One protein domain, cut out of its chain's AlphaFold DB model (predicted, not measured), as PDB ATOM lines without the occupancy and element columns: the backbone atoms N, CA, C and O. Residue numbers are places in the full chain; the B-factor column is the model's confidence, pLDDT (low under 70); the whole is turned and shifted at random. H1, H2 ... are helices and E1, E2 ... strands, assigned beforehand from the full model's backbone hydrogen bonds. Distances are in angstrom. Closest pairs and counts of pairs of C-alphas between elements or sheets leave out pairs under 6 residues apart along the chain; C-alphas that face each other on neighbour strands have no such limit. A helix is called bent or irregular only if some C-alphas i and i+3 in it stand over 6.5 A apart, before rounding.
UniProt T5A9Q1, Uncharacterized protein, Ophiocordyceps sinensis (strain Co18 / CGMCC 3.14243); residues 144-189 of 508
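What this domain is: This is residues 144 to 189 of the 508 residues of an uncharacterized protein of Ophiocordyceps sinensis (strain Co18 / CGMCC 3.14243) (UniProt T5A9Q1). The model is a loose loop of chain: one long, kinked helix, H1, makes one side, a long stretch without named elements, residues 171 to 183, folds back as the other side, and two short strands, E1 and E2, pair at one end and close the loop. The printed part has 46 residues, with one named helix and two named strands in the order E1, H1, E2 along the chain. The strands form a small antiparallel sheet, order E1 - E2, and the class is mixed, helices and strands. The whole is loose, with a radius of gyration of the C-alphas of 12.5 A, and the C-alphas span 35 by 24 by 14 A along their three main axes.

How they stand to each other: Look first at the sheet, where E1, residues 144 to 146, and E2, residues 184 to 188, are antiparallel neighbours with 146 degrees between their N-to-C directions. Among the C-alphas that face each other are those of Ile 144 and Leu 186, 5.0 A apart, and those of Pro 146 and Phe 184, 4.2 A apart. Check the backbone here: N 145 and O 185 are 3.2 A apart and N 185 and O 145 are 2.7 A apart, both within hydrogen-bond range. From E1 a tight link of 4 residues leads to H1, residues 151 to 170. H1 has a kink of 45 degrees near residue 158. It is irregular, with C-alphas 155 and 158 7.1 A apart, and its line is a rough one. Of its O i to N i+4 pairs, 13 of 16 are within hydrogen-bond range. A long link of 13 residues then leads from H1 to E2.

Where its parts are: Find C-alpha 144 at (-15.971, -22.911, 36.338), where E1 begins; its 3 residues run from Ile 144 to Pro 146, 7.1 A from first to last C-alpha. E2 has 5 residues, Phe 184 to Phe 188, and measures 13.1 A; find its last C-alpha, 188, at (-16.553, -26.753, 44.714). H1 has 20 residues and runs from C-alpha 151 at (-13.616, -5.328, 42.158) to C-alpha 170 at (8.681, -17.308, 27.493), a length of 29.3 A.

The domain as a whole: The two C-alphas farthest apart are those of Pro 172 and Phe 189, 36.5 A, while the first and last printed C-alphas, those of Ile 144 and Phe 189, are 10.9 A apart. The printed part has no cut. In the long link, residues 171 to 183, the C-alphas lie 5 to 19 A from the mean of the C-alphas. Read the B-factor column for the model's confidence: the mean pLDDT of the printed part is 71.3, and residues 144 to 153, 179 to 180 and 182 to 189 are under 70.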
ATOM      1  N   ILE A 144     -16.872 -23.786  37.073       45.34
ATOM      2  CA  ILE A 144     -15.971 -22.911  36.338       45.34
ATOM      3  C   ILE A 144     -16.846 -21.786  35.799       45.34
ATOM      4  O   ILE A 144     -17.788 -22.049  35.053       45.34
ATOM      5  N   ALA A 145     -16.562 -20.553  36.197       48.59
ATOM      6  CA  ALA A 145     -17.220 -19.370  35.648       48.59
ATOM      7  C   ALA A 145     -16.287 -18.173  35.641       48.59
ATOM      8  O   ALA A 145     -15.378 -18.141  36.467       48.59
ATOM      9  N   PRO A 146     -16.475 -17.221  34.719       52.00
ATOM     10  CA  PRO A 146     -15.664 -16.017  34.700       52.00
ATOM     11  C   PRO A 146     -15.753 -15.293  36.049       52.00
ATOM     12  O   PRO A 146     -16.795 -15.308  36.708       52.00
ATOM     13  N   VAL A 147     -14.645 -14.692  36.480       54.56
ATOM     14  CA  VAL A 147     -14.654 -13.769  37.623       54.56
ATOM     15  C   VAL A 147     -15.403 -12.512  37.188       54.56
ATOM     16  O   VAL A 147     -14.955 -11.837  36.267       54.56
ATOM     17  N   VAL A 148     -16.556 -12.247  37.805       51.72
ATOM     18  CA  VAL A 148     -17.419 -11.092  37.512       51.72
ATOM     19  C   VAL A 148     -17.968 -10.544  38.831       51.72
ATOM     20  O   VAL A 148     -18.472 -11.316  39.650       51.72
ATOM     21  N   GLY A 149     -17.871  -9.232  39.042       52.12
ATOM     22  CA  GLY A 149     -18.261  -8.538  40.271       52.12
ATOM     23  C   GLY A 149     -17.245  -8.664  41.411       52.12
ATOM     24  O   GLY A 149     -17.627  -8.581  42.578       52.12
ATOM     25  N   ASN A 150     -15.968  -8.927  41.103       63.16
ATOM     26  CA  ASN A 150     -14.892  -8.935  42.099       63.16
ATOM     27  C   ASN A 150     -13.946  -7.764  41.847       63.16
ATOM     28  O   ASN A 150     -12.911  -7.932  41.205       63.16
ATOM     29  N   ASP A 151     -14.296  -6.604  42.401       69.31
ATOM     30  CA  ASP A 151     -13.616  -5.328  42.158       69.31
ATOM     31  C   ASP A 151     -12.092  -5.425  42.296       69.31
ATOM     32  O   ASP A 151     -11.357  -4.867  41.493       69.31
ATOM     33  N   LYS A 152     -11.589  -6.190  43.276       69.75
ATOM     34  CA  LYS A 152     -10.142  -6.375  43.471       69.75
ATOM     35  C   LYS A 152      -9.492  -7.152  42.327       69.75
ATOM     36  O   LYS A 152      -8.479  -6.716  41.797       69.75
ATOM     37  N   LEU A 153     -10.059  -8.300  41.956       67.25
ATOM     38  CA  LEU A 153      -9.497  -9.130  40.886       67.25
ATOM     39  C   LEU A 153      -9.680  -8.496  39.507       67.25
ATOM     40  O   LEU A 153      -8.833  -8.701  38.646       67.25
ATOM     41  N   GLU A 154     -10.750  -7.730  39.304       70.38
ATOM     42  CA  GLU A 154     -10.988  -6.973  38.075       70.38
ATOM     43  C   GLU A 154     -10.012  -5.801  37.934       70.38
ATOM     44  O   GLU A 154      -9.440  -5.615  36.861       70.38
ATOM     45  N   LEU A 155      -9.738  -5.076  39.026       76.00
ATOM     46  CA  LEU A 155      -8.694  -4.047  39.063       76.00
ATOM     47  C   LEU A 155      -7.307  -4.636  38.765       76.00
ATOM     48  O   LEU A 155      -6.559  -4.090  37.953       76.00
ATOM     49  N   ASP A 156      -6.978  -5.776  39.378       81.19
ATOM     50  CA  ASP A 156      -5.676  -6.430  39.214       81.19
ATOM     51  C   ASP A 156      -5.550  -7.208  37.886       81.19
ATOM     52  O   ASP A 156      -4.446  -7.601  37.488       81.19
ATOM     53  N   TRP A 157      -6.655  -7.425  37.160       80.75
ATOM     54  CA  TRP A 157      -6.708  -8.320  36.002       80.75
ATOM     55  C   TRP A 157      -5.725  -7.934  34.897       80.75
ATOM     56  O   TRP A 157      -5.037  -8.795  34.346       80.75
ATOM     57  N   HIS A 158      -5.597  -6.641  34.596       80.19
ATOM     58  CA  HIS A 158      -4.672  -6.164  33.567       80.19
ATOM     59  C   HIS A 158      -3.199  -6.435  33.899       80.19
ATOM     60  O   HIS A 158      -2.382  -6.587  32.987       80.19
ATOM     61  N   ALA A 159      -2.837  -6.468  35.184       82.81
ATOM     62  CA  ALA A 159      -1.492  -6.837  35.614       82.81
ATOM     63  C   ALA A 159      -1.305  -8.357  35.527       82.81
ATOM     64  O   ALA A 159      -0.379  -8.824  34.869       82.81
ATOM     65  N   ILE A 160      -2.255  -9.123  36.076       79.81
ATOM     66  CA  ILE A 160      -2.235 -10.592  36.064       79.81
ATOM     67  C   ILE A 160      -2.166 -11.135  34.629       79.81
ATOM     68  O   ILE A 160      -1.308 -11.956  34.315       79.81
ATOM     69  N   SER A 161      -3.040 -10.667  33.737       81.19
ATOM     70  CA  SER A 161      -3.103 -11.106  32.336       81.19
ATOM     71  C   SER A 161      -1.796 -10.835  31.587       81.19
ATOM     72  O   SER A 161      -1.319 -11.681  30.826       81.19
ATOM     73  N   ARG A 162      -1.167  -9.685  31.849       84.56
ATOM     74  CA  ARG A 162       0.124  -9.323  31.262       84.56
ATOM     75  C   ARG A 162       1.236 -10.242  31.749       84.56
ATOM     76  O   ARG A 162       1.968 -10.778  30.923       84.56
ATOM     77  N   ASP A 163       1.329 -10.465  33.056       86.81
ATOM     78  CA  ASP A 163       2.354 -11.325  33.650       86.81
ATOM     79  C   ASP A 163       2.218 -12.775  33.166       86.81
ATOM     80  O   ASP A 163       3.213 -13.424  32.829       86.81
ATOM     81  N   VAL A 164       0.982 -13.274  33.050       83.19
ATOM     82  CA  VAL A 164       0.702 -14.607  32.502       83.19
ATOM     83  C   VAL A 164       1.052 -14.672  31.015       83.19
ATOM     84  O   VAL A 164       1.693 -15.634  30.599       83.19
ATOM     85  N   THR A 165       0.706 -13.657  30.218       84.69
ATOM     86  CA  THR A 165       1.100 -13.590  28.799       84.69
ATOM     87  C   THR A 165       2.620 -13.646  28.650       84.69
ATOM     88  O   THR A 165       3.131 -14.460  27.887       84.69
ATOM     89  N   VAL A 166       3.360 -12.840  29.419       88.06
ATOM     90  CA  VAL A 166       4.834 -12.831  29.396       88.06
ATOM     91  C   VAL A 166       5.399 -14.209  29.747       88.06
ATOM     92  O   VAL A 166       6.318 -14.693  29.082       88.06
ATOM     93  N   LEU A 167       4.831 -14.874  30.756       87.44
ATOM     94  CA  LEU A 167       5.228 -16.227  31.132       87.44
ATOM     95  C   LEU A 167       4.955 -17.235  30.006       87.44
ATOM     96  O   LEU A 167       5.838 -18.030  29.683       87.44
ATOM     97  N   LEU A 168       3.773 -17.199  29.389       82.25
ATOM     98  CA  LEU A 168       3.400 -18.112  28.304       82.25
ATOM     99  C   LEU A 168       4.240 -17.885  27.038       82.25
ATOM    100  O   LEU A 168       4.642 -18.856  26.401       82.25
ATOM    101  N   GLU A 169       4.594 -16.641  26.713       87.44
ATOM    102  CA  GLU A 169       5.487 -16.322  25.588       87.44
ATOM    103  C   GLU A 169       6.946 -16.747  25.843       87.44
ATOM    104  O   GLU A 169       7.701 -17.073  24.913       87.44
ATOM    105  N   SER A 170       7.354 -16.813  27.114       88.44
ATOM    106  CA  SER A 170       8.681 -17.308  27.493       88.44
ATOM    107  C   SER A 170       8.846 -18.819  27.266       88.44
ATOM    108  O   SER A 170       9.966 -19.282  27.039       88.44
ATOM    109  N   ILE A 171       7.748 -19.587  27.270       89.50
ATOM    110  CA  ILE A 171       7.751 -21.046  27.128       89.50
ATOM    111  C   ILE A 171       7.636 -21.419  25.634       89.50
ATOM    112  O   ILE A 171       6.626 -21.103  25.005       89.50
ATOM    113  N   PRO A 172       8.609 -22.148  25.045       86.06
ATOM    114  CA  PRO A 172       8.603 -22.476  23.613       86.06
ATOM    115  C   PRO A 172       7.341 -23.194  23.115       86.06
ATOM    116  O   PRO A 172       6.951 -23.002  21.972       86.06
ATOM    117  N   ALA A 173       6.700 -24.004  23.965       83.94
ATOM    118  CA  ALA A 173       5.497 -24.761  23.612       83.94
ATOM    119  C   ALA A 173       4.223 -23.901  23.490       83.94
ATOM    120  O   ALA A 173       3.267 -24.334  22.860       83.94
ATOM    121  N   THR A 174       4.190 -22.716  24.107       83.62
ATOM    122  CA  THR A 174       3.004 -21.837  24.150       83.62
ATOM    123  C   THR A 174       3.225 -20.487  23.475       83.62
ATOM    124  O   THR A 174       2.254 -19.776  23.210       83.62
ATOM    125  N   ARG A 175       4.481 -20.145  23.160       88.19
ATOM    126  CA  ARG A 175       4.868 -18.928  22.440       88.19
ATOM    127  C   ARG A 175       4.070 -18.771  21.154       88.19
ATOM    128  O   ARG A 175       4.075 -19.680  20.326       88.19
ATOM    129  N   SER A 176       3.408 -17.629  20.986       85.88
ATOM    130  CA  SER A 176       2.604 -17.288  19.804       85.88
ATOM    131  C   SER A 176       1.410 -18.218  19.531       85.88
ATOM    132  O   SER A 176       0.802 -18.132  18.469       85.88
ATOM    133  N   HIS A 177       1.050 -19.086  20.483       78.06
ATOM    134  CA  HIS A 177      -0.125 -19.963  20.396       78.06
ATOM    135  C   HIS A 177      -1.245 -19.535  21.359       78.06
ATOM    136  O   HIS A 177      -2.328 -20.119  21.348       78.06
ATOM    137  N   THR A 178      -1.007 -18.516  22.191       74.12
ATOM    138  CA  THR A 178      -2.004 -17.993  23.133       74.12
ATOM    139  C   THR A 178      -2.803 -16.875  22.468       74.12
ATOM    140  O   THR A 178      -2.281 -15.793  22.229       74.12
ATOM    141  N   THR A 179      -4.075 -17.130  22.164       69.25
ATOM    142  CA  THR A 179      -4.972 -16.159  21.507       69.25
ATOM    143  C   THR A 179      -5.837 -15.374  22.490       69.25
ATOM    144  O   THR A 179      -6.362 -14.320  22.143       69.25
ATOM    145  N   SER A 180      -6.004 -15.882  23.711       67.31
ATOM    146  CA  SER A 180      -6.804 -15.253  24.757       67.31
ATOM    147  C   SER A 180      -6.434 -15.810  26.129       67.31
ATOM    148  O   SER A 180      -6.056 -16.977  26.260       67.31
ATOM    149  N   ILE A 181      -6.565 -14.974  27.157       70.12
ATOM    150  CA  ILE A 181      -6.444 -15.355  28.563       70.12
ATOM    151  C   ILE A 181      -7.675 -14.800  29.266       70.12
ATOM    152  O   ILE A 181      -7.987 -13.624  29.110       70.12
ATOM    153  N   SER A 182      -8.347 -15.637  30.052       65.44
ATOM    154  CA  SER A 182      -9.563 -15.276  30.783       65.44
ATOM    155  C   SER A 182      -9.477 -15.772  32.222       65.44
ATOM    156  O   SER A 182      -8.978 -16.871  32.476       65.44
ATOM    157  N   LEU A 183      -9.969 -14.972  33.169       62.28
ATOM    158  CA  LEU A 183      -9.978 -15.321  34.586       62.28
ATOM    159  C   LEU A 183     -11.263 -16.065  34.944       62.28
ATOM    160  O   LEU A 183     -12.357 -15.534  34.765       62.28
ATOM    161  N   PHE A 184     -11.133 -17.270  35.495       57.00
ATOM    162  CA  PHE A 184     -12.267 -18.064  35.958       57.00
ATOM    163  C   PHE A 184     -12.162 -18.366  37.457       57.00
ATOM    164  O   PHE A 184     -11.104 -18.752  37.956       57.00
ATOM    165  N   HIS A 185     -13.282 -18.261  38.171       53.25
ATOM    166  CA  HIS A 185     -13.476 -18.900  39.462       53.25
ATOM    167  C   HIS A 185     -13.554 -20.413  39.279       53.25
ATOM    168  O   HIS A 185     -14.416 -20.919  38.562       53.25
ATOM    169  N   LEU A 186     -12.673 -21.127  39.979       48.12
ATOM    170  CA  LEU A 186     -12.731 -22.573  40.140       48.12
ATOM    171  C   LEU A 186     -13.155 -22.879  41.579       48.12
ATOM    172  O   LEU A 186     -12.386 -22.643  42.511       48.12
ATOM    173  N   GLY A 187     -14.374 -23.387  41.760       52.75
ATOM    174  CA  GLY A 187     -14.936 -23.689  43.081       52.75
ATOM    175  C   GLY A 187     -15.595 -25.066  43.164       52.75
ATOM    176  O   GLY A 187     -15.978 -25.651  42.148       52.75
ATOM    177  N   PHE A 188     -15.747 -25.571  44.390       44.28
ATOM    178  CA  PHE A 188     -16.553 -26.753  44.714       44.28
ATOM    179  C   PHE A 188     -17.925 -26.309  45.242       44.28
ATOM    180  O   PHE A 188     -18.040 -25.253  45.864       44.28
ATOM    181  N   PHE A 189     -18.977 -27.085  44.982       39.41
ATOM    182  CA  PHE A 189     -20.323 -26.804  45.489       39.41
ATOM    183  C   PHE A 189     -20.342 -26.975  47.019       39.41
ATOM    184  O   PHE A 189     -20.237 -28.095  47.503       39.41
TER     185      PHE A 189